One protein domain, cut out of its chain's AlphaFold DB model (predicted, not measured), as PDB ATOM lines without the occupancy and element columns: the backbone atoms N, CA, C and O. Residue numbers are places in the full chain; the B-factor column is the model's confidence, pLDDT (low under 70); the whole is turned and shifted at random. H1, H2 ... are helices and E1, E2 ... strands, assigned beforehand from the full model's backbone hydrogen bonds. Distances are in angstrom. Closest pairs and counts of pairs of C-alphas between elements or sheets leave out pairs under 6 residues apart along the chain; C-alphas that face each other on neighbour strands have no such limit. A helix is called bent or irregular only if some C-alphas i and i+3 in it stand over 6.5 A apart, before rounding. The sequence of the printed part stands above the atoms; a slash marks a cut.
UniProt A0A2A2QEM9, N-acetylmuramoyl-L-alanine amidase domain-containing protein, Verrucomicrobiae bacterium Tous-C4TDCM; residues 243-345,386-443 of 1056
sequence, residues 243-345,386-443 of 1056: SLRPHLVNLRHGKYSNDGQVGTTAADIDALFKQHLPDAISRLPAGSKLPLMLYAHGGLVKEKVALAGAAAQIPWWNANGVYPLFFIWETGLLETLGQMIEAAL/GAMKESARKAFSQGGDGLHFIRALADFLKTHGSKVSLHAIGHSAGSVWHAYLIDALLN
ATOM      1  N   SER A 243     -58.090 -13.547 118.787       73.56
ATOM      2  CA  SER A 243     -56.698 -13.691 119.234       73.56
ATOM      3  C   SER A 243     -56.378 -15.072 119.835       73.56
ATOM      4  O   SER A 243     -55.231 -15.517 119.819       73.56
ATOM      5  N   LEU A 244     -57.398 -15.785 120.325       80.81
ATOM      6  CA  LEU A 244     -57.268 -17.078 121.003       80.81
ATOM      7  C   LEU A 244     -57.477 -18.282 120.076       80.81
ATOM      8  O   LEU A 244     -57.305 -19.419 120.514       80.81
ATOM      9  N   ARG A 245     -57.814 -18.065 118.799       83.12
ATOM     10  CA  ARG A 245     -58.083 -19.145 117.829       83.12
ATOM     11  C   ARG A 245     -56.978 -20.206 117.729       83.12
ATOM     12  O   ARG A 245     -57.343 -21.379 117.683       83.12
ATOM     13  N   PRO A 246     -55.668 -19.883 117.805       89.12
ATOM     14  CA  PRO A 246     -54.602 -20.897 117.803       89.12
ATOM     15  C   PRO A 246     -54.623 -21.868 118.998       89.12
ATOM     16  O   PRO A 246     -53.842 -22.818 119.038       89.12
ATOM     17  N   HIS A 247     -55.488 -21.628 119.984       90.31
ATOM     18  CA  HIS A 247     -55.624 -22.415 121.206       90.31
ATOM     19  C   HIS A 247     -57.023 -23.029 121.376       90.31
ATOM     20  O   HIS A 247     -57.273 -23.673 122.397       90.31
ATOM     21  N   LEU A 248     -57.938 -22.860 120.412       90.38
ATOM     22  CA  LEU A 248     -59.337 -23.290 120.516       90.38
ATOM     23  C   LEU A 248     -59.730 -24.229 119.367       90.38
ATOM     24  O   LEU A 248     -59.512 -23.925 118.197       90.38
ATOM     25  N   VAL A 249     -60.377 -25.347 119.700       90.19
ATOM     26  CA  VAL A 249     -60.964 -26.293 118.740       90.19
ATOM     27  C   VAL A 249     -62.430 -26.515 119.097       90.19
ATOM     28  O   VAL A 249     -62.731 -27.161 120.100       90.19
ATOM     29  N   ASN A 250     -63.349 -25.990 118.287       88.06
ATOM     30  CA  ASN A 250     -64.788 -26.132 118.490       88.06
ATOM     31  C   ASN A 250     -65.355 -27.321 117.696       88.06
ATOM     32  O   ASN A 250     -65.122 -27.457 116.493       88.06
ATOM     33  N   LEU A 251     -66.103 -28.191 118.376       83.44
ATOM     34  CA  LEU A 251     -66.649 -29.438 117.854       83.44
ATOM     35  C   LEU A 251     -68.142 -29.576 118.173       83.44
ATOM     36  O   LEU A 251     -68.561 -29.586 119.327       83.44
ATOM     37  N   ARG A 252     -68.962 -29.839 117.159       78.94
ATOM     38  CA  ARG A 252     -70.394 -30.108 117.315       78.94
ATOM     39  C   ARG A 252     -70.756 -31.407 116.611       78.94
ATOM     40  O   ARG A 252     -70.442 -31.603 115.445       78.94
ATOM     41  N   HIS A 253     -71.371 -32.342 117.339       73.12
ATOM     42  CA  HIS A 253     -71.742 -33.673 116.822       73.12
ATOM     43  C   HIS A 253     -70.601 -34.451 116.127       73.12
ATOM     44  O   HIS A 253     -70.848 -35.267 115.240       73.12
ATOM     45  N   GLY A 254     -69.353 -34.225 116.548       73.44
ATOM     46  CA  GLY A 254     -68.172 -34.867 115.968       73.44
ATOM     47  C   GLY A 254     -67.615 -34.205 114.702       73.44
ATOM     48  O   GLY A 254     -66.732 -34.775 114.060       73.44
ATOM     49  N   LYS A 255     -68.110 -33.016 114.355       83.50
ATOM     50  CA  LYS A 255     -67.638 -32.158 113.264       83.50
ATOM     51  C   LYS A 255     -67.071 -30.856 113.807       83.50
ATOM     52  O   LYS A 255     -67.477 -30.451 114.895       83.50
ATOM     53  N   TYR A 256     -66.160 -30.206 113.087       85.62
ATOM     54  CA  TYR A 256     -65.770 -28.848 113.449       85.62
ATOM     55  C   TYR A 256     -66.980 -27.921 113.312       85.62
ATOM     56  O   TYR A 256     -67.737 -28.013 112.343       85.62
ATOM     57  N   SER A 257     -67.202 -27.085 114.322       81.38
ATOM     58  CA  SER A 257     -68.327 -26.154 114.328       81.38
ATOM     59  C   SER A 257     -67.893 -24.817 113.751       81.38
ATOM     60  O   SER A 257     -66.925 -24.237 114.234       81.38
ATOM     61  N   ASN A 258     -68.644 -24.309 112.774       72.25
ATOM     62  CA  ASN A 258     -68.607 -22.897 112.375       72.25
ATOM     63  C   ASN A 258     -69.729 -22.081 113.038       72.25
ATOM     64  O   ASN A 258     -69.755 -20.861 112.906       72.25
ATOM     65  N   ASP A 259     -70.630 -22.760 113.751       58.69
ATOM     66  CA  ASP A 259     -71.702 -22.156 114.533       58.69
ATOM     67  C   ASP A 259     -71.203 -21.862 115.953       58.69
ATOM     68  O   ASP A 259     -70.447 -22.664 116.514       58.69
ATOM     69  N   GLY A 260     -71.660 -20.754 116.540       63.78
ATOM     70  CA  GLY A 260     -71.308 -20.341 117.903       63.78
ATOM     71  C   GLY A 260     -70.515 -19.035 117.950       63.78
ATOM     72  O   GLY A 260     -70.522 -18.252 117.002       63.78
ATOM     73  N   GLN A 261     -69.848 -18.770 119.076       66.00
ATOM     74  CA  GLN A 261     -69.039 -17.549 119.258       66.00
ATOM     75  C   GLN A 261     -67.636 -17.668 118.641       66.00
ATOM     76  O   GLN A 261     -67.026 -16.647 118.323       66.00
ATOM     77  N   VAL A 262     -67.128 -18.893 118.453       73.75
ATOM     78  CA  VAL A 262     -65.840 -19.164 117.792       73.75
ATOM     79  C   VAL A 262     -65.970 -20.373 116.874       73.75
ATOM     80  O   VAL A 262     -66.214 -21.483 117.339       73.75
ATOM     81  N   GLY A 263     -65.757 -20.163 115.574       81.31
ATOM     82  CA  GLY A 263     -65.726 -21.237 114.584       81.31
ATOM     83  C   GLY A 263     -64.332 -21.845 114.407       81.31
ATOM     84  O   GLY A 263     -63.328 -21.123 114.443       81.31
ATOM     85  N   THR A 264     -64.283 -23.152 114.158       87.50
ATOM     86  CA  THR A 264     -63.075 -23.888 113.766       87.50
ATOM     87  C   THR A 264     -63.284 -24.518 112.395       87.50
ATOM     88  O   THR A 264     -64.270 -25.207 112.159       87.50
ATOM     89  N   THR A 265     -62.322 -24.329 111.500       88.81
ATOM     90  CA  THR A 265     -62.285 -24.952 110.175       88.81
ATOM     91  C   THR A 265     -61.126 -25.943 110.069       88.81
ATOM     92  O   THR A 265     -60.189 -25.931 110.866       88.81
ATOM     93  N   ALA A 266     -61.145 -26.805 109.047       86.31
ATOM     94  CA  ALA A 266     -60.015 -27.697 108.777       86.31
ATOM     95  C   ALA A 266     -58.714 -26.922 108.481       86.31
ATOM     96  O   ALA A 266     -57.642 -27.369 108.882       86.31
ATOM     97  N   ALA A 267     -58.815 -25.746 107.846       86.56
ATOM     98  CA  ALA A 267     -57.675 -24.873 107.578       86.56
ATOM     99  C   ALA A 267     -57.050 -24.322 108.871       86.56
ATOM    100  O   ALA A 267     -55.828 -24.247 108.965       86.56
ATOM    101  N   ASP A 268     -57.866 -24.020 109.888       88.81
ATOM    102  CA  ASP A 268     -57.372 -23.569 111.198       88.81
ATOM    103  C   ASP A 268     -56.564 -24.671 111.900       88.81
ATOM    104  O   ASP A 268     -55.517 -24.412 112.492       88.81
ATOM    105  N   ILE A 269     -57.013 -25.927 111.793       92.81
ATOM    106  CA  ILE A 269     -56.287 -27.086 112.335       92.81
ATOM    107  C   ILE A 269     -54.984 -27.330 111.570       92.81
ATOM    108  O   ILE A 269     -53.959 -27.648 112.173       92.81
ATOM    109  N   ASP A 270     -54.987 -27.138 110.257       91.06
ATOM    110  CA  ASP A 270     -53.770 -27.209 109.457       91.06
ATOM    111  C   ASP A 270     -52.773 -26.108 109.840       91.06
ATOM    112  O   ASP A 270     -51.591 -26.403 110.030       91.06
ATOM    113  N   ALA A 271     -53.232 -24.865 110.011       89.75
ATOM    114  CA  ALA A 271     -52.403 -23.743 110.450       89.75
ATOM    115  C   ALA A 271     -51.833 -23.966 111.861       89.75
ATOM    116  O   ALA A 271     -50.657 -23.691 112.107       89.75
ATOM    117  N   LEU A 272     -52.618 -24.558 112.768       92.81
ATOM    118  CA  LEU A 272     -52.158 -24.955 114.099       92.81
ATOM    119  C   LEU A 272     -50.918 -25.854 114.034       92.81
ATOM    120  O   LEU A 272     -49.909 -25.562 114.678       92.81
ATOM    121  N   PHE A 273     -50.971 -26.929 113.247       93.62
ATOM    122  CA  PHE A 273     -49.886 -27.910 113.188       93.62
ATOM    123  C   PHE A 273     -48.737 -27.521 112.252       93.62
ATOM    124  O   PHE A 273     -47.609 -27.956 112.482       93.62
ATOM    125  N   LYS A 274     -48.992 -26.716 111.213       91.94
ATOM    126  CA  LYS A 274     -47.982 -26.327 110.212       91.94
ATOM    127  C   LYS A 274     -47.285 -25.001 110.523       91.94
ATOM    128  O   LYS A 274     -46.170 -24.807 110.055       91.94
ATOM    129  N   GLN A 275     -47.913 -24.114 111.297       91.44
ATOM    130  CA  GLN A 275     -47.387 -22.780 111.595       91.44
ATOM    131  C   GLN A 275     -47.272 -22.535 113.102       91.44
ATOM    132  O   GLN A 275     -46.166 -22.392 113.615       91.44
ATOM    133  N   HIS A 276     -48.385 -22.555 113.841       92.38
ATOM    134  CA  HIS A 276     -48.392 -22.093 115.236       92.38
ATOM    135  C   HIS A 276     -47.552 -22.963 116.181       92.38
ATOM    136  O   HIS A 276     -46.783 -22.437 116.987       92.38
ATOM    137  N   LEU A 277     -47.657 -24.291 116.083       92.81
ATOM    138  CA  LEU A 277     -46.869 -25.200 116.921       92.81
ATOM    139  C   LEU A 277     -45.375 -25.223 116.544       92.81
ATOM    140  O   LEU A 277     -44.549 -25.172 117.458       92.81
ATOM    141  N   PRO A 278     -44.978 -25.254 115.255       93.12
ATOM    142  CA  PRO A 278     -43.582 -25.051 114.867       93.12
ATOM    143  C   PRO A 278     -42.989 -23.717 115.345       93.12
ATOM    144  O   PRO A 278     -41.870 -23.707 115.861       93.12
ATOM    145  N   ASP A 279     -43.744 -22.616 115.260       90.81
ATOM    146  CA  ASP A 279     -43.327 -21.306 115.778       90.81
ATOM    147  C   ASP A 279     -43.180 -21.314 117.305       90.81
ATOM    148  O   ASP A 279     -42.272 -20.692 117.855       90.81
ATOM    149  N   ALA A 280     -44.040 -22.044 118.020       89.00
ATOM    150  CA  ALA A 280     -43.895 -22.226 119.461       89.00
ATOM    151  C   ALA A 280     -42.629 -23.030 119.807       89.00
ATOM    152  O   ALA A 280     -41.934 -22.693 120.762       89.00
ATOM    153  N   ILE A 281     -42.287 -24.051 119.010       89.38
ATOM    154  CA  ILE A 281     -41.048 -24.826 119.183       89.38
ATOM    155  C   ILE A 281     -39.806 -23.971 118.909       89.38
ATOM    156  O   ILE A 281     -38.803 -24.139 119.598       89.38
ATOM    157  N   SER A 282     -39.831 -23.070 117.921       87.50
ATOM    158  CA  SER A 282     -38.658 -22.250 117.574       87.50
ATOM    159  C   SER A 282     -38.287 -21.239 118.666       87.50
ATOM    160  O   SER A 282     -37.122 -20.869 118.785       87.50
ATOM    161  N   ARG A 283     -39.256 -20.848 119.502       85.25
ATOM    162  CA  ARG A 283     -39.068 -19.940 120.647       85.25
ATOM    163  C   ARG A 283     -38.550 -20.638 121.907       85.25
ATOM    164  O   ARG A 283     -38.264 -19.967 122.897       85.25
ATOM    165  N   LEU A 284     -38.448 -21.967 121.899       82.12
ATOM    166  CA  LEU A 284     -37.985 -22.725 123.054       82.12
ATOM    167  C   LEU A 284     -36.454 -22.700 123.195       82.12
ATOM    168  O   LEU A 284     -35.740 -22.818 122.196       82.12
ATOM    169  N   PRO A 285     -35.925 -22.645 124.433       80.94
ATOM    170  CA  PRO A 285     -34.499 -22.822 124.691       80.94
ATOM    171  C   PRO A 285     -33.963 -24.144 124.121       80.94
ATOM    172  O   PRO A 285     -34.645 -25.177 124.165       80.94
ATOM    173  N   ALA A 286     -32.721 -24.135 123.627       75.88
ATOM    174  CA  ALA A 286     -32.083 -25.316 123.047       75.88
ATOM    175  C   ALA A 286     -32.110 -26.511 124.022       75.88
ATOM    176  O   ALA A 286     -31.699 -26.402 125.174       75.88
ATOM    177  N   GLY A 287     -32.616 -27.656 123.555       76.00
ATOM    178  CA  GLY A 287     -32.738 -28.884 124.351       76.00
ATOM    179  C   GLY A 287     -34.034 -29.025 125.161       76.00
ATOM    180  O   GLY A 287     -34.273 -30.094 125.720       76.00
ATOM    181  N   SER A 288     -34.898 -28.005 125.199       84.06
ATOM    182  CA  SER A 288     -36.209 -28.100 125.857       84.06
ATOM    183  C   SER A 288     -37.296 -28.675 124.932       84.06
ATOM    184  O   SER A 288     -37.183 -28.637 123.705       84.06
ATOM    185  N   LYS A 289     -38.342 -29.266 125.527       90.62
ATOM    186  CA  LYS A 289     -39.505 -29.808 124.806       90.62
ATOM    187  C   LYS A 289     -40.728 -28.936 125.051       90.62
ATOM    188  O   LYS A 289     -40.966 -28.564 126.195       90.62
ATOM    189  N   LEU A 290     -41.542 -28.710 124.022       92.69
ATOM    190  CA  LEU A 290     -42.823 -28.015 124.136       92.69
ATOM    191  C   LEU A 290     -43.837 -28.893 124.880       92.69
ATOM    192  O   LEU A 290     -44.174 -29.966 124.371       92.69
ATOM    193  N   PRO A 291     -44.361 -28.489 126.046       93.25
ATOM    194  CA  PRO A 291     -45.510 -29.135 126.663       93.25
ATOM    195  C   PRO A 291     -46.781 -28.724 125.909       93.25
ATOM    196  O   PRO A 291     -47.285 -27.618 126.083       93.25
ATOM    197  N   LEU A 292     -47.292 -29.609 125.053       94.38
ATOM    198  CA  LEU A 292     -48.560 -29.434 124.348       94.38
ATOM    199  C   LEU A 292     -49.691 -30.048 125.181       94.38
ATOM    200  O   LEU A 292     -49.732 -31.265 125.363       94.38
ATOM    201  N   MET A 293     -50.608 -29.218 125.676       94.00
ATOM    202  CA  MET A 293     -51.719 -29.633 126.537       94.00
ATOM    203  C   MET A 293     -53.038 -29.687 125.764       94.00
ATOM    204  O   MET A 293     -53.545 -28.661 125.332       94.00
ATOM    205  N   LEU A 294     -53.645 -30.867 125.660       93.44
ATOM    206  CA  LEU A 294     -54.981 -31.076 125.104       93.44
ATOM    207  C   LEU A 294     -56.022 -31.056 126.230       93.44
ATOM    208  O   LEU A 294     -56.127 -32.012 127.002       93.44
ATOM    209  N   TYR A 295     -56.807 -29.987 126.332       90.81
ATOM    210  CA  TYR A 295     -57.823 -29.813 127.368       90.81
ATOM    211  C   TYR A 295     -59.232 -30.050 126.818       90.81
ATOM    212  O   TYR A 295     -59.678 -29.322 125.942       90.81
ATOM    213  N   ALA A 296     -59.972 -31.017 127.365       88.31
ATOM    214  CA  ALA A 296     -61.367 -31.285 127.004       88.31
ATOM    215  C   ALA A 296     -62.296 -31.077 128.215       88.31
ATOM    216  O   ALA A 296     -62.158 -31.744 129.248       88.31
ATOM    217  N   HIS A 297     -63.261 -30.157 128.102       79.38
ATOM    218  CA  HIS A 297     -64.193 -29.859 129.196       79.38
ATOM    219  C   HIS A 297     -65.284 -30.938 129.370       79.38
ATOM    220  O   HIS A 297     -65.513 -31.779 128.500       79.38
ATOM    221  N   GLY A 298     -65.990 -30.916 130.508       72.00
ATOM    222  CA  GLY A 298     -67.114 -31.823 130.783       72.00
ATOM    223  C   GLY A 298     -68.398 -31.449 130.030       72.00
ATOM    224  O   GLY A 298     -68.596 -30.297 129.662       72.00
ATOM    225  N   GLY A 299     -69.308 -32.406 129.832       58.97
ATOM    226  CA  GLY A 299     -70.457 -32.254 128.923       58.97
ATOM    227  C   GLY A 299     -71.698 -31.568 129.504       58.97
ATOM    228  O   GLY A 299     -72.779 -31.737 128.962       58.97
ATOM    229  N   LEU A 300     -71.567 -30.831 130.611       57.12
ATOM    230  CA  LEU A 300     -72.620 -29.946 131.145       57.12
ATOM    231  C   LEU A 300     -72.204 -28.466 131.094       57.12
ATOM    232  O   LEU A 300     -72.803 -27.624 131.757       57.12
ATOM    233  N   VAL A 301     -71.158 -28.147 130.331       59.31
ATOM    234  CA  VAL A 301     -70.634 -26.785 130.189       59.31
ATOM    235  C   VAL A 301     -71.140 -26.208 128.868       59.31
ATOM    236  O   VAL A 301     -70.919 -26.798 127.815       59.31
ATOM    237  N   LYS A 302     -71.832 -25.063 128.924       66.44
ATOM    238  CA  LYS A 302     -72.260 -24.322 127.724       66.44
ATOM    239  C   LYS A 302     -71.048 -23.704 127.023       66.44
ATOM    240  O   LYS A 302     -70.122 -23.264 127.703       66.44
ATOM    241  N   GLU A 303     -71.108 -23.567 125.699       71.56
ATOM    242  CA  GLU A 303     -70.031 -23.013 124.860       71.56
ATOM    243  C   GLU A 303     -69.485 -21.680 125.402       71.56
ATOM    244  O   GLU A 303     -68.290 -21.555 125.655       71.56
ATOM    245  N   LYS A 304     -70.364 -20.715 125.714       70.12
ATOM    246  CA  LYS A 304     -69.972 -19.406 126.271       70.12
ATOM    247  C   LYS A 304     -69.155 -19.514 127.567       70.12
ATOM    248  O   LYS A 304     -68.240 -18.728 127.791       70.12
ATOM    249  N   VAL A 305     -69.486 -20.480 128.424       67.62
ATOM    250  CA  VAL A 305     -68.786 -20.704 129.701       67.62
ATOM    251  C   VAL A 305     -67.444 -21.398 129.460       67.62
ATOM    252  O   VAL A 305     -66.455 -21.047 130.097       67.62
ATOM    253  N   ALA A 306     -67.388 -22.340 128.513       73.38
ATOM    254  CA  ALA A 306     -66.142 -22.987 128.107       73.38
ATOM    255  C   ALA A 306     -65.157 -21.984 127.479       73.38
ATOM    256  O   ALA A 306     -63.984 -21.976 127.847       73.38
ATOM    257  N   LEU A 307     -65.644 -21.097 126.604       76.19
ATOM    258  CA  LEU A 307     -64.862 -20.034 125.966       76.19
ATOM    259  C   LEU A 307     -64.320 -19.020 126.976       76.19
ATOM    260  O   LEU A 307     -63.129 -18.720 126.956       76.19
ATOM    261  N   ALA A 308     -65.157 -18.539 127.899       71.94
ATOM    262  CA  ALA A 308     -64.712 -17.635 128.960       71.94
ATOM    263  C   ALA A 308     -63.648 -18.290 129.860       71.94
ATOM    264  O   ALA A 308     -62.651 -17.663 130.214       71.94
ATOM    265  N   GLY A 309     -63.824 -19.577 130.184       73.44
ATOM    266  CA  GLY A 309     -62.846 -20.348 130.948       73.44
ATOM    267  C   GLY A 309     -61.517 -20.542 130.214       73.44
ATOM    268  O   GLY A 309     -60.467 -20.488 130.854       73.44
ATOM    269  N   ALA A 310     -61.547 -20.741 128.894       80.88
ATOM    270  CA  ALA A 310     -60.344 -20.837 128.071       80.88
ATOM    271  C   ALA A 310     -59.625 -19.482 127.977       80.88
ATOM    272  O   ALA A 310     -58.424 -19.417 128.229       80.88
ATOM    273  N   ALA A 311     -60.355 -18.393 127.720       78.31
ATOM    274  CA  ALA A 311     -59.798 -17.041 127.647       78.31
ATOM    275  C   ALA A 311     -59.094 -16.609 128.943       78.31
ATOM    276  O   ALA A 311     -58.044 -15.975 128.888       78.31
ATOM    277  N   ALA A 312     -59.617 -17.014 130.103       74.38
ATOM    278  CA  ALA A 312     -58.982 -16.743 131.390       74.38
ATOM    279  C   ALA A 312     -57.700 -17.567 131.632       74.38
ATOM    280  O   ALA A 312     -56.813 -17.127 132.357       74.38
ATOM    281  N   GLN A 313     -57.594 -18.770 131.057       79.25
ATOM    282  CA  GLN A 313     -56.513 -19.716 131.362       79.25
ATOM    283  C   GLN A 313     -55.376 -19.710 130.339       79.25
ATOM    284  O   GLN A 313     -54.227 -19.937 130.713       79.25
ATOM    285  N   ILE A 314     -55.672 -19.474 129.058       86.31
ATOM    286  CA  ILE A 314     -54.680 -19.522 127.975       86.31
ATOM    287  C   ILE A 314     -53.475 -18.601 128.247       86.31
ATOM    288  O   ILE A 314     -52.349 -19.093 128.139       86.31
ATOM    289  N   PRO A 315     -53.650 -17.326 128.664       83.81
ATOM    290  CA  PRO A 315     -52.517 -16.447 128.952       83.81
ATOM    291  C   PRO A 315     -51.603 -17.000 130.048       83.81
ATOM    292  O   PRO A 315     -50.383 -16.952 129.919       83.81
ATOM    293  N   TRP A 316     -52.190 -17.583 131.097       83.44
ATOM    294  CA  TRP A 316     -51.437 -18.153 132.210       83.44
ATOM    295  C   TRP A 316     -50.630 -19.386 131.783       83.44
ATOM    296  O   TRP A 316     -49.450 -19.486 132.111       83.44
ATOM    297  N   TRP A 317     -51.217 -20.301 131.007       84.06
ATOM    298  CA  TRP A 317     -50.493 -21.475 130.499       84.06
ATOM    299  C   TRP A 317     -49.340 -21.086 129.573       84.06
ATOM    300  O   TRP A 317     -48.224 -21.572 129.760       84.06
ATOM    301  N   ASN A 318     -49.584 -20.147 128.651       85.31
ATOM    302  CA  ASN A 318     -48.553 -19.630 127.753       85.31
ATOM    303  C   ASN A 318     -47.411 -18.954 128.531       85.31
ATOM    304  O   ASN A 318     -46.243 -19.196 128.230       85.31
ATOM    305  N   ALA A 319     -47.725 -18.171 129.572       79.25
ATOM    306  CA  ALA A 319     -46.721 -17.554 130.443       79.25
ATOM    307  C   ALA A 319     -45.861 -18.586 131.199       79.25
ATOM    308  O   ALA A 319     -44.714 -18.305 131.534       79.25
ATOM    309  N   ASN A 320     -46.388 -19.794 131.421       81.19
ATOM    310  CA  ASN A 320     -45.678 -20.909 132.052       81.19
ATOM    311  C   ASN A 320     -45.030 -21.868 131.036       81.19
ATOM    312  O   ASN A 320     -44.627 -22.976 131.393       81.19
ATOM    313  N   GLY A 321     -44.933 -21.469 129.764       83.31
ATOM    314  CA  GLY A 321     -44.274 -22.255 128.722       83.31
ATOM    315  C   GLY A 321     -45.029 -23.520 128.307       83.31
ATOM    316  O   GLY A 321     -44.440 -24.387 127.667       83.31
ATOM    317  N   VAL A 322     -46.313 -23.645 128.655       90.31
ATOM    318  CA  VAL A 322     -47.200 -24.725 128.200       90.31
ATOM    319  C   VAL A 322     -48.050 -24.184 127.060       90.31
ATOM    320  O   VAL A 322     -48.652 -23.130 127.208       90.31
ATOM    321  N   TYR A 323     -48.145 -24.912 125.947       94.06
ATOM    322  CA  TYR A 323     -49.040 -24.558 124.845       94.06
ATOM    323  C   TYR A 323     -50.408 -25.229 125.058       94.06
ATOM    324  O   TYR A 323     -50.512 -26.450 124.889       94.06
ATOM    325  N   PRO A 324     -51.469 -24.491 125.440       94.44
ATOM    326  CA  PRO A 324     -52.783 -25.071 125.679       94.44
ATOM    327  C   PRO A 324     -53.603 -25.180 124.388       94.44
ATOM    328  O   PRO A 324     -53.640 -24.256 123.582       94.44
ATOM    329  N   LEU A 325     -54.325 -26.284 124.221       93.94
ATOM    330  CA  LEU A 325     -55.320 -26.481 123.172       93.94
ATOM    331  C   LEU A 325     -56.636 -26.945 123.803       93.94
ATOM    332  O   LEU A 325     -56.744 -28.077 124.277       93.94
ATOM    333  N   PHE A 326     -57.630 -26.061 123.833       91.81
ATOM    334  CA  PHE A 326     -58.939 -26.305 124.431       91.81
ATOM    335  C   PHE A 326     -59.934 -26.830 123.393       91.81
ATOM    336  O   PHE A 326     -60.230 -26.163 122.404       91.81
ATOM    337  N   PHE A 327     -60.510 -27.997 123.666       89.06
ATOM    338  CA  PHE A 327     -61.612 -28.587 122.917       89.06
ATOM    339  C   PHE A 327     -62.942 -28.161 123.528       89.06
ATOM    340  O   PHE A 327     -63.262 -28.513 124.671       89.06
ATOM    341  N   ILE A 328     -63.711 -27.412 122.747       85.00
ATOM    342  CA  ILE A 328     -65.040 -26.917 123.090       85.00
ATOM    343  C   ILE A 328     -66.052 -27.759 122.334       85.00
ATOM    344  O   ILE A 328     -65.926 -27.918 121.125       85.00
ATOM    345  N   TRP A 329     -67.009 -28.368 123.035       74.31
ATOM    346  CA  TRP A 329     -67.957 -29.280 122.402       74.31
ATOM    347  C   TRP A 329     -69.372 -29.206 122.969       74.31
ATOM    348  O   TRP A 329     -69.578 -29.214 124.183       74.31
ATOM    349  N   GLU A 330     -70.367 -29.161 122.078       64.00
ATOM    350  CA  GLU A 330     -71.778 -29.027 122.453       64.00
ATOM    351  C   GLU A 330     -72.519 -30.369 122.555       64.00
ATOM    352  O   GLU A 330     -72.462 -31.228 121.669       64.00
ATOM    353  N   THR A 331     -73.315 -30.518 123.617       55.16
ATOM    354  CA  THR A 331     -74.249 -31.634 123.829       55.16
ATOM    355  C   THR A 331     -75.692 -31.118 123.691       55.16
ATOM    356  O   THR A 331     -76.348 -30.832 124.690       55.16
ATOM    357  N   GLY A 332     -76.184 -30.925 122.463       46.09
ATOM    358  CA  GLY A 332     -77.452 -30.233 122.139       46.09
ATOM    359  C   GLY A 332     -78.782 -30.876 122.593       46.09
ATOM    360  O   GLY A 332     -79.699 -30.980 121.791       46.09
ATOM    361  N   LEU A 333     -78.927 -31.324 123.849       43.56
ATOM    362  CA  LEU A 333     -80.144 -31.987 124.372       43.56
ATOM    363  C   LEU A 333     -80.825 -31.249 125.552       43.56
ATOM    364  O   LEU A 333     -81.840 -31.717 126.062       43.56
ATOM    365  N   LEU A 334     -80.257 -30.141 126.045       47.94
ATOM    366  CA  LEU A 334     -80.629 -29.542 127.343       47.94
ATOM    367  C   LEU A 334     -81.624 -28.372 127.266       47.94
ATOM    368  O   LEU A 334     -82.247 -28.046 128.276       47.94
ATOM    369  N   GLU A 335     -81.821 -27.770 126.093       43.56
ATOM    370  CA  GLU A 335     -82.722 -26.616 125.914       43.56
ATOM    371  C   GLU A 335     -84.199 -26.997 126.108       43.56
ATOM    372  O   GLU A 335     -84.973 -26.243 126.691       43.56
ATOM    373  N   THR A 336     -84.570 -28.222 125.737       37.00
ATOM    374  CA  THR A 336     -85.929 -28.769 125.890       37.00
ATOM    375  C   THR A 336     -86.228 -29.240 127.319       37.00
ATOM    376  O   THR A 336     -87.381 -29.272 127.744       37.00
ATOM    377  N   LEU A 337     -85.196 -29.605 128.085       39.53
ATOM    378  CA  LEU A 337     -85.342 -30.154 129.437       39.53
ATOM    379  C   LEU A 337     -85.494 -29.049 130.498       39.53
ATOM    380  O   LEU A 337     -86.194 -29.248 131.492       39.53
ATOM    381  N   GLY A 338     -84.893 -27.874 130.266       40.19
ATOM    382  CA  GLY A 338     -85.018 -26.708 131.149       40.19
ATOM    383  C   GLY A 338     -86.469 -26.250 131.322       40.19
ATOM    384  O   GLY A 338     -86.916 -26.036 132.445       40.19
ATOM    385  N   GLN A 339     -87.238 -26.233 130.230       42.94
ATOM    386  CA  GLN A 339     -88.640 -25.797 130.229       42.94
ATOM    387  C   GLN A 339     -89.579 -26.767 130.976       42.94
ATOM    388  O   GLN A 339     -90.559 -26.348 131.590       42.94
ATOM    389  N   MET A 340     -89.271 -28.071 130.993       33.22
ATOM    390  CA  MET A 340     -90.070 -29.073 131.720       33.22
ATOM    391  C   MET A 340     -89.804 -29.075 133.234       33.22
ATOM    392  O   MET A 340     -90.710 -29.351 134.023       33.22
ATOM    393  N   ILE A 341     -88.576 -28.758 133.653       37.22
ATOM    394  CA  ILE A 341     -88.185 -28.691 135.069       37.22
ATOM    395  C   ILE A 341     -88.801 -27.458 135.747       37.22
ATOM    396  O   ILE A 341     -89.271 -27.556 136.882       37.22
ATOM    397  N   GLU A 342     -88.880 -26.331 135.039       39.12
ATOM    398  CA  GLU A 342     -89.525 -25.103 135.521       39.12
ATOM    399  C   GLU A 342     -91.034 -25.295 135.754       39.12
ATOM    400  O   GLU A 342     -91.565 -24.923 136.805       39.12
ATOM    401  N   ALA A 343     -91.714 -25.992 134.836       39.16
ATOM    402  CA  ALA A 343     -93.132 -26.333 134.962       39.16
ATOM    403  C   ALA A 343     -93.419 -27.312 136.126       39.16
ATOM    404  O   ALA A 343     -94.443 -27.200 136.815       39.16
ATOM    405  N   ALA A 344     -92.506 -28.255 136.386       35.38
ATOM    406  CA  ALA A 344     -92.612 -29.222 137.482       35.38
ATOM    407  C   ALA A 344     -92.309 -28.604 138.860       35.38
ATOM    408  O   ALA A 344     -92.943 -28.958 139.856       35.38
ATOM    409  N   LEU A 345     -91.375 -27.650 138.931       34.12
ATOM    410  CA  LEU A 345     -91.074 -26.913 140.160       34.12
ATOM    411  C   LEU A 345     -92.201 -25.932 140.502       34.12
ATOM    412  O   LEU A 345     -92.671 -25.927 141.640       34.12
ATOM    413  N   GLY A 386     -75.651 -41.611 127.344       56.53
ATOM    414  CA  GLY A 386     -75.523 -42.306 126.062       56.53
ATOM    415  C   GLY A 386     -75.251 -41.353 124.895       56.53
ATOM    416  O   GLY A 386     -74.332 -41.592 124.118       56.53
ATOM    417  N   ALA A 387     -75.978 -40.234 124.812       57.81
ATOM    418  CA  ALA A 387     -75.780 -39.227 123.768       57.81
ATOM    419  C   ALA A 387     -74.405 -38.532 123.854       57.81
ATOM    420  O   ALA A 387     -73.789 -38.252 122.828       57.81
ATOM    421  N   MET A 388     -73.891 -38.297 125.067       60.25
ATOM    422  CA  MET A 388     -72.561 -37.709 125.284       60.25
ATOM    423  C   MET A 388     -71.433 -38.642 124.830       60.25
ATOM    424  O   MET A 388     -70.512 -38.208 124.138       60.25
ATOM    425  N   LYS A 389     -71.533 -39.934 125.168       68.19
ATOM    426  CA  LYS A 389     -70.615 -40.969 124.666       68.19
ATOM    427  C   LYS A 389     -70.675 -41.083 123.148       68.19
ATOM    428  O   LYS A 389     -69.639 -41.189 122.504       68.19
ATOM    429  N   GLU A 390     -71.876 -41.012 122.586       70.06
ATOM    430  CA  GLU A 390     -72.086 -41.096 121.145       70.06
ATOM    431  C   GLU A 390     -71.502 -39.890 120.394       70.06
ATOM    432  O   GLU A 390     -70.896 -40.070 119.344       70.06
ATOM    433  N   SER A 391     -71.607 -38.672 120.937       70.31
ATOM    434  CA  SER A 391     -70.983 -37.475 120.350       70.31
ATOM    435  C   SER A 391     -69.449 -37.562 120.352       70.31
ATOM    436  O   SER A 391     -68.813 -37.322 119.325       70.31
ATOM    437  N   ALA A 392     -68.856 -38.001 121.470       75.50
ATOM    438  CA  ALA A 392     -67.416 -38.247 121.569       75.50
ATOM    439  C   ALA A 392     -66.952 -39.354 120.604       75.50
ATOM    440  O   ALA A 392     -65.974 -39.173 119.885       75.50
ATOM    441  N   ARG A 393     -67.700 -40.462 120.509       78.75
ATOM    442  CA  ARG A 393     -67.440 -41.544 119.545       78.75
ATOM    443  C   ARG A 393     -67.515 -41.043 118.101       78.75
ATOM    444  O   ARG A 393     -66.663 -41.398 117.290       78.75
ATOM    445  N   LYS A 394     -68.516 -40.217 117.769       78.06
ATOM    446  CA  LYS A 394     -68.715 -39.679 116.414       78.06
ATOM    447  C   LYS A 394     -67.538 -38.834 115.941       78.06
ATOM    448  O   LYS A 394     -67.145 -38.989 114.787       78.06
ATOM    449  N   ALA A 395     -66.940 -38.034 116.829       80.00
ATOM    450  CA  ALA A 395     -65.768 -37.209 116.519       80.00
ATOM    451  C   ALA A 395     -64.598 -38.017 115.939       80.00
ATOM    452  O   ALA A 395     -63.902 -37.534 115.051       80.00
ATOM    453  N   PHE A 396     -64.429 -39.261 116.388       81.56
ATOM    454  CA  PHE A 396     -63.328 -40.143 115.996       81.56
ATOM    455  C   PHE A 396     -63.769 -41.340 115.139       81.56
ATOM    456  O   PHE A 396     -62.989 -42.255 114.889       81.56
ATOM    457  N   SER A 397     -65.020 -41.347 114.671       75.06
ATOM    458  CA  SER A 397     -65.560 -42.382 113.780       75.06
ATOM    459  C   SER A 397     -65.411 -42.006 112.301       75.06
ATOM    460  O   SER A 397     -65.033 -40.879 111.978       75.06
ATOM    461  N   GLN A 398     -65.707 -42.932 111.377       68.62
ATOM    462  CA  GLN A 398     -65.684 -42.635 109.938       68.62
ATOM    463  C   GLN A 398     -66.574 -41.427 109.617       68.62
ATOM    464  O   GLN A 398     -67.760 -41.413 109.933       68.62
ATOM    465  N   GLY A 399     -65.974 -40.412 108.992       70.06
ATOM    466  CA  GLY A 399     -66.645 -39.152 108.693       70.06
ATOM    467  C   GLY A 399     -66.643 -38.135 109.836       70.06
ATOM    468  O   GLY A 399     -67.203 -37.072 109.630       70.06
ATOM    469  N   GLY A 400     -66.026 -38.391 110.992       80.19
ATOM    470  CA  GLY A 400     -65.795 -37.394 112.045       80.19
ATOM    471  C   GLY A 400     -64.534 -36.562 111.800       80.19
ATOM    472  O   GLY A 400     -63.526 -37.073 111.309       80.19
ATOM    473  N   ASP A 401     -64.568 -35.280 112.163       84.88
ATOM    474  CA  ASP A 401     -63.449 -34.362 111.905       84.88
ATOM    475  C   ASP A 401     -62.306 -34.518 112.922       84.88
ATOM    476  O   ASP A 401     -61.170 -34.126 112.654       84.88
ATOM    477  N   GLY A 402     -62.540 -35.204 114.045       83.69
ATOM    478  CA  GLY A 402     -61.481 -35.603 114.976       83.69
ATOM    479  C   GLY A 402     -60.449 -36.545 114.341       83.69
ATOM    480  O   GLY A 402     -59.291 -36.545 114.750       83.69
ATOM    481  N   LEU A 403     -60.806 -37.283 113.280       82.88
ATOM    482  CA  LEU A 403     -59.829 -38.049 112.493       82.88
ATOM    483  C   LEU A 403     -58.878 -37.144 111.695       82.88
ATOM    484  O   LEU A 403     -57.713 -37.503 111.518       82.88
ATOM    485  N   HIS A 404     -59.350 -35.984 111.223       87.44
ATOM    486  CA  HIS A 404     -58.494 -34.980 110.585       87.44
ATOM    487  C   HIS A 404     -57.475 -34.435 111.589       87.44
ATOM    488  O   HIS A 404     -56.277 -34.452 111.316       87.44
ATOM    489  N   PHE A 405     -57.943 -34.065 112.788       90.38
ATOM    490  CA  PHE A 405     -57.083 -33.627 113.888       90.38
ATOM    491  C   PHE A 405     -56.009 -34.670 114.231       90.38
ATOM    492  O   PHE A 405     -54.832 -34.337 114.336       90.38
ATOM    493  N   ILE A 406     -56.392 -35.946 114.349       87.19
ATOM    494  CA  ILE A 406     -55.460 -37.041 114.656       87.19
ATOM    495  C   ILE A 406     -54.383 -37.196 113.584       87.19
ATOM    496  O   ILE A 406     -53.221 -37.406 113.925       87.19
ATOM    497  N   ARG A 407     -54.743 -37.104 112.297       85.81
ATOM    498  CA  ARG A 407     -53.760 -37.194 111.206       85.81
ATOM    499  C   ARG A 407     -52.758 -36.047 111.280       85.81
ATOM    500  O   ARG A 407     -51.560 -36.311 111.268       85.81
ATOM    501  N   ALA A 408     -53.245 -34.817 111.444       88.75
ATOM    502  CA  ALA A 408     -52.395 -33.637 111.567       88.75
ATOM    503  C   ALA A 408     -51.468 -33.719 112.795       88.75
ATOM    504  O   ALA A 408     -50.264 -33.494 112.674       88.75
ATOM    505  N   LEU A 409     -51.992 -34.152 113.950       90.00
ATOM    506  CA  LEU A 409     -51.201 -34.386 115.160       90.00
ATOM    507  C   LEU A 409     -50.149 -35.484 114.952       90.00
ATOM    508  O   LEU A 409     -48.999 -35.317 115.346       90.00
ATOM    509  N   ALA A 410     -50.516 -36.603 114.327       85.31
ATOM    510  CA  ALA A 410     -49.594 -37.705 114.075       85.31
ATOM    511  C   ALA A 410     -48.464 -37.303 113.117       85.31
ATOM    512  O   ALA A 410     -47.314 -37.674 113.346       85.31
ATOM    513  N   ASP A 411     -48.765 -36.548 112.062       87.69
ATOM    514  CA  ASP A 411     -47.753 -36.070 111.117       87.69
ATOM    515  C   ASP A 411     -46.836 -35.021 111.758       87.69
ATOM    516  O   ASP A 411     -45.616 -35.108 111.617       87.69
ATOM    517  N   PHE A 412     -47.388 -34.118 112.570       90.44
ATOM    518  CA  PHE A 412     -46.601 -33.187 113.376       90.44
ATOM    519  C   PHE A 412     -45.666 -33.912 114.357       90.44
ATOM    520  O   PHE A 412     -44.478 -33.595 114.431       90.44
ATOM    521  N   LEU A 413     -46.159 -34.924 115.079       88.06
ATOM    522  CA  LEU A 413     -45.357 -35.688 116.040       88.06
ATOM    523  C   LEU A 413     -44.287 -36.560 115.371       88.06
ATOM    524  O   LEU A 413     -43.249 -36.801 115.982       88.06
ATOM    525  N   LYS A 414     -44.470 -37.005 114.122       86.44
ATOM    526  CA  LYS A 414     -43.385 -37.677 113.380       86.44
ATOM    527  C   LYS A 414     -42.214 -36.734 113.123       86.44
ATOM    528  O   LYS A 414     -41.068 -37.145 113.268       86.44
ATOM    529  N   THR A 415     -42.503 -35.488 112.760       88.88
ATOM    530  CA  THR A 415     -41.477 -34.495 112.411       88.88
ATOM    531  C   THR A 415     -40.858 -33.844 113.650       88.88
ATOM    532  O   THR A 415     -39.652 -33.615 113.698       88.88
ATOM    533  N   HIS A 416     -41.664 -33.567 114.679       87.62
ATOM    534  CA  HIS A 416     -41.270 -32.761 115.840       87.62
ATOM    535  C   HIS A 416     -41.364 -33.494 117.187       87.62
ATOM    536  O   HIS A 416     -41.107 -32.888 118.225       87.62
ATOM    537  N   GLY A 417     -41.696 -34.788 117.220       85.00
ATOM    538  CA  GLY A 417     -41.995 -35.522 118.459       85.00
ATOM    539  C   GLY A 417     -40.854 -35.582 119.475       85.00
ATOM    540  O   GLY A 417     -41.104 -35.641 120.675       85.00
ATOM    541  N   SER A 418     -39.594 -35.486 119.040       87.94
ATOM    542  CA  SER A 418     -38.449 -35.379 119.958       87.94
ATOM    543  C   SER A 418     -38.417 -34.053 120.729       87.94
ATOM    544  O   SER A 418     -37.852 -34.004 121.820       87.94
ATOM    545  N   LYS A 419     -39.066 -33.007 120.201       89.81
ATOM    546  CA  LYS A 419     -39.150 -31.650 120.761       89.81
ATOM    547  C   LYS A 419     -40.495 -31.347 121.429       89.81
ATOM    548  O   LYS A 419     -40.722 -30.209 121.817       89.81
ATOM    549  N   VAL A 420     -41.390 -32.326 121.571       91.25
ATOM    550  CA  VAL A 420     -42.741 -32.123 122.121       91.25
ATOM    551  C   VAL A 420     -43.017 -33.143 123.225       91.25
ATOM    552  O   VAL A 420     -42.615 -34.300 123.140       91.25
ATOM    553  N   SER A 421     -43.709 -32.713 124.279       91.88
ATOM    554  CA  SER A 421     -44.337 -33.589 125.269       91.88
ATOM    555  C   SER A 421     -45.847 -33.374 125.224       91.88
ATOM    556  O   SER A 421     -46.309 -32.240 125.320       91.88
ATOM    557  N   LEU A 422     -46.610 -34.446 125.009       89.19
ATOM    558  CA  LEU A 422     -48.064 -34.382 124.864       89.19
ATOM    559  C   LEU A 422     -48.738 -34.677 126.208       89.19
ATOM    560  O   LEU A 422     -48.487 -35.721 126.807       89.19
ATOM    561  N   HIS A 423     -49.619 -33.784 126.648       88.94
ATOM    562  CA  HIS A 423     -50.352 -33.882 127.910       88.94
ATOM    563  C   HIS A 423     -51.849 -33.809 127.629       88.94
ATOM    564  O   HIS A 423     -52.292 -32.935 126.892       88.94
ATOM    565  N   ALA A 424     -52.648 -34.701 128.210       87.31
ATOM    566  CA  ALA A 424     -54.099 -34.708 128.039       87.31
ATOM    567  C   ALA A 424     -54.796 -34.438 129.376       87.31
ATOM    568  O   ALA A 424     -54.529 -35.110 130.372       87.31
ATOM    569  N   ILE A 425     -55.711 -33.470 129.394       85.38
ATOM    570  CA  ILE A 425     -56.512 -33.107 130.566       85.38
ATOM    571  C   ILE A 425     -57.987 -33.200 130.191       85.38
ATOM    572  O   ILE A 425     -58.450 -32.535 129.265       85.38
ATOM    573  N   GLY A 426     -58.743 -34.027 130.910       78.44
ATOM    574  CA  GLY A 426     -60.180 -34.178 130.697       78.44
ATOM    575  C   GLY A 426     -60.943 -34.311 132.002       78.44
ATOM    576  O   GLY A 426     -60.563 -35.093 132.870       78.44
ATOM    577  N   HIS A 427     -62.049 -33.580 132.119       63.28
ATOM    578  CA  HIS A 427     -62.969 -33.694 133.249       63.28
ATOM    579  C   HIS A 427     -64.287 -34.344 132.812       63.28
ATOM    580  O   HIS A 427     -64.931 -33.878 131.872       63.28
ATOM    581  N   SER A 428     -64.727 -35.395 133.517       71.19
ATOM    582  CA  SER A 428     -65.987 -36.105 133.247       71.19
ATOM    583  C   SER A 428     -66.106 -36.520 131.770       71.19
ATOM    584  O   SER A 428     -65.310 -37.309 131.281       71.19
ATOM    585  N   ALA A 429     -67.049 -35.973 131.010       65.12
ATOM    586  CA  ALA A 429     -67.201 -36.280 129.591       65.12
ATOM    587  C   ALA A 429     -65.944 -35.970 128.744       65.12
ATOM    588  O   ALA A 429     -65.724 -36.628 127.730       65.12
ATOM    589  N   GLY A 430     -65.081 -35.045 129.180       73.31
ATOM    590  CA  GLY A 430     -63.782 -34.806 128.550       73.31
ATOM    591  C   GLY A 430     -62.822 -35.998 128.669       73.31
ATOM    592  O   GLY A 430     -62.031 -36.235 127.763       73.31
ATOM    593  N   SER A 431     -62.923 -36.816 129.728       76.25
ATOM    594  CA  SER A 431     -62.142 -38.060 129.831       76.25
ATOM    595  C   SER A 431     -62.666 -39.144 128.886       76.25
ATOM    596  O   SER A 431     -61.894 -39.960 128.397       76.25
ATOM    597  N   VAL A 432     -63.969 -39.131 128.585       76.31
ATOM    598  CA  VAL A 432     -64.573 -39.999 127.562       76.31
ATOM    599  C   VAL A 432     -64.094 -39.591 126.170       76.31
ATOM    600  O   VAL A 432     -63.739 -40.454 125.376       76.31
ATOM    601  N   TRP A 433     -64.035 -38.289 125.885       83.00
ATOM    602  CA  TRP A 433     -63.481 -37.776 124.632       83.00
ATOM    603  C   TRP A 433     -62.013 -38.190 124.451       83.00
ATOM    604  O   TRP A 433     -61.667 -38.748 123.412       83.00
ATOM    605  N   HIS A 434     -61.180 -38.037 125.489       84.69
ATOM    606  CA  HIS A 434     -59.784 -38.498 125.455       84.69
ATOM    607  C   HIS A 434     -59.648 -40.013 125.300       84.69
ATOM    608  O   HIS A 434     -58.728 -40.457 124.625       84.69
ATOM    609  N   ALA A 435     -60.558 -40.813 125.863       81.31
ATOM    610  CA  ALA A 435     -60.543 -42.261 125.657       81.31
ATOM    611  C   ALA A 435     -60.691 -42.621 124.168       81.31
ATOM    612  O   ALA A 435     -59.945 -43.461 123.675       81.31
ATOM    613  N   TYR A 436     -61.584 -41.942 123.438       81.19
ATOM    614  CA  TYR A 436     -61.728 -42.136 121.992       81.19
ATOM    615  C   TYR A 436     -60.583 -41.510 121.180       81.19
ATOM    616  O   TYR A 436     -60.194 -42.084 120.168       81.19
ATOM    617  N   LEU A 437     -60.012 -40.380 121.620       83.44
ATOM    618  CA  LEU A 437     -58.811 -39.799 121.005       83.44
ATOM    619  C   LEU A 437     -57.628 -40.772 121.086       83.44
ATOM    620  O   LEU A 437     -56.961 -41.010 120.085       83.44
ATOM    621  N   ILE A 438     -57.362 -41.317 122.278       80.88
ATOM    622  CA  ILE A 438     -56.262 -42.255 122.528       80.88
ATOM    623  C   ILE A 438     -56.497 -43.541 121.745       80.88
ATOM    624  O   ILE A 438     -55.587 -43.994 121.058       80.88
ATOM    625  N   ASP A 439     -57.715 -44.087 121.792       75.12
ATOM    626  CA  ASP A 439     -58.082 -45.257 120.998       75.12
ATOM    627  C   ASP A 439     -57.818 -45.004 119.507       75.12
ATOM    628  O   ASP A 439     -57.140 -45.791 118.864       75.12
ATOM    629  N   ALA A 440     -58.221 -43.854 118.964       73.00
ATOM    630  CA  ALA A 440     -57.986 -43.518 117.562       73.00
ATOM    631  C   ALA A 440     -56.512 -43.182 117.220       73.00
ATOM    632  O   ALA A 440     -56.083 -43.455 116.099       73.00
ATOM    633  N   LEU A 441     -55.720 -42.641 118.157       69.94
ATOM    634  CA  LEU A 441     -54.272 -42.420 118.002       69.94
ATOM    635  C   LEU A 441     -53.489 -43.738 117.986       69.94
ATOM    636  O   LEU A 441     -52.563 -43.898 117.189       69.94
ATOM    637  N   LEU A 442     -53.863 -44.675 118.859       67.94
ATOM    638  CA  LEU A 442     -53.282 -46.017 118.922       67.94
ATOM    639  C   LEU A 442     -53.761 -46.877 117.745       67.94
ATOM    640  O   LEU A 442     -52.991 -47.661 117.190       67.94
ATOM    641  N   ASN A 443     -54.994 -46.657 117.286       56.28
ATOM    642  CA  ASN A 443     -55.597 -47.329 116.143       56.28
ATOM    643  C   ASN A 443     -55.167 -46.712 114.802       56.28
ATOM    644  O   ASN A 443     -55.993 -46.324 113.966       56.28
TER     645      ASN A 443
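This is residues 243 to 345 and 386 to 443 of the 1056 residues of the protein "N-acetylmuramoyl-L-alanine amidase domain-containing protein" of Verrucomicrobiae bacterium Tous-C4TDCM (UniProt A0A2A2QEM9). A twisted sheet of four parallel strands is the middle layer of a compact body, with H1, H4, H5 and H6 over one face and H2 over the other. H3, residues 335 to 345, sticks out from this body as a free arm and adds to its length. The 161 printed residues include six named helices and four named strands, in the order E1, H1, E2, H2, E3, H3, H4, H5, E4, H6, and the sheet runs E1, E3, E2, E4. The class is mixed, helices and strands; the whole is compact, with a radius of gyration of the C-alphas of 16.5 A, yet elongated, spanning 62 by 34 by 25 A.

The sheet holds E1, residues 248 to 252, E3, residues 323 to 330, E2, residues 290 to 296, and E4, residues 420 to 426, in that order, with E1 and E4 as edge strands. It is twisted, its C-alphas lying up to 4.3 A off the best plane. E1 and E3 are parallel at 20 degrees, with N 249 and O 326 2.8 A apart, within hydrogen-bond range. E3 and E2 are parallel at 15 degrees, with N 325 and O 293 at 2.7 A. E2 and E4 are parallel at 19 degrees, with N 292 and O 421 at 2.8 A. H2, residues 303 to 319, lies over E1 and E3 at a height over the sheet of 9.0 A, and its closest C-alphas to E3 are those of Ile 314 and Pro 324, 6.3 A apart. E2, H2 and E3 form a strand-helix-strand unit, two parallel neighbour strands with a helix between them in the chain, with a right-handed crossover. H1, residues 266 to 282, lies over E2 at a height of 9.1 A; E1, H1 and E2 form a split unit, with E3 between its strands and a right-handed crossover. H5, residues 402 to 419, lies over E4, along the strands at 7 degrees on the local plane, and on the opposite face from H2. H1 and H5 touch at a shallow tilt of 14 degrees, the same way, closest at the C-alphas of Phe 273 and Phe 412, 6.2 A. H6, residues 429 to 442, is on the same face as H5 and stands up from the sheet at 46 degrees. With its residues 437 to 441 alone H6 touches H5, closest at the C-alphas of Ile 406 and Leu 441, 6.4 A. H4, residues 386 to 395, touches H6, closest at the C-alphas of Ala 392 and Trp 433, 5.0 A. H3, residues 335 to 345, stands free. In H4 and H6 every O i to N i+4 pair is within hydrogen-bond range; the counts are 11 of 13 in H1, 11 of 13 in H2, 5 of 7 in H3 and 12 of 14 in H5.

E1 begins at C-alpha 248, (-59.337, -23.290, 120.516), and is 13.4 A long. E3 measures 23.3 A, E4 19.5 A and E2 19.0 A. H2 measures 24.6 A, H1 23.7 A, H5 23.4 A, H6 20.1 A, H3 16.5 A and H4 14.6 A. H1 and H2 are only just irregular, with C-alphas 274 and 277 and C-alphas 312 and 315 each 6.9 A apart; H5 is irregular, with C-alphas 415 and 418 8.2 A apart. H2 has a kink of 30 degrees near residue 312, and H5 one of 57 degrees near residue 413. H6 ends at C-alpha 442, (-53.282, -46.017, 118.922).

The C-alphas farthest apart are those of Ala 286 and Ala 344, 62.3 A. Without H3 the body has 150 residues and spans 48 by 34 by 26 A. Residues 346 to 385 are not printed, and C-alphas 345 and 386 are 26.0 A apart across this cut. The link from E1 to H1, residues 253 to 265, is long. The mean pLDDT of the printed part is 77.5; 34 residues are under 70, among them residues 330 to 345, and H3 has a mean of 38.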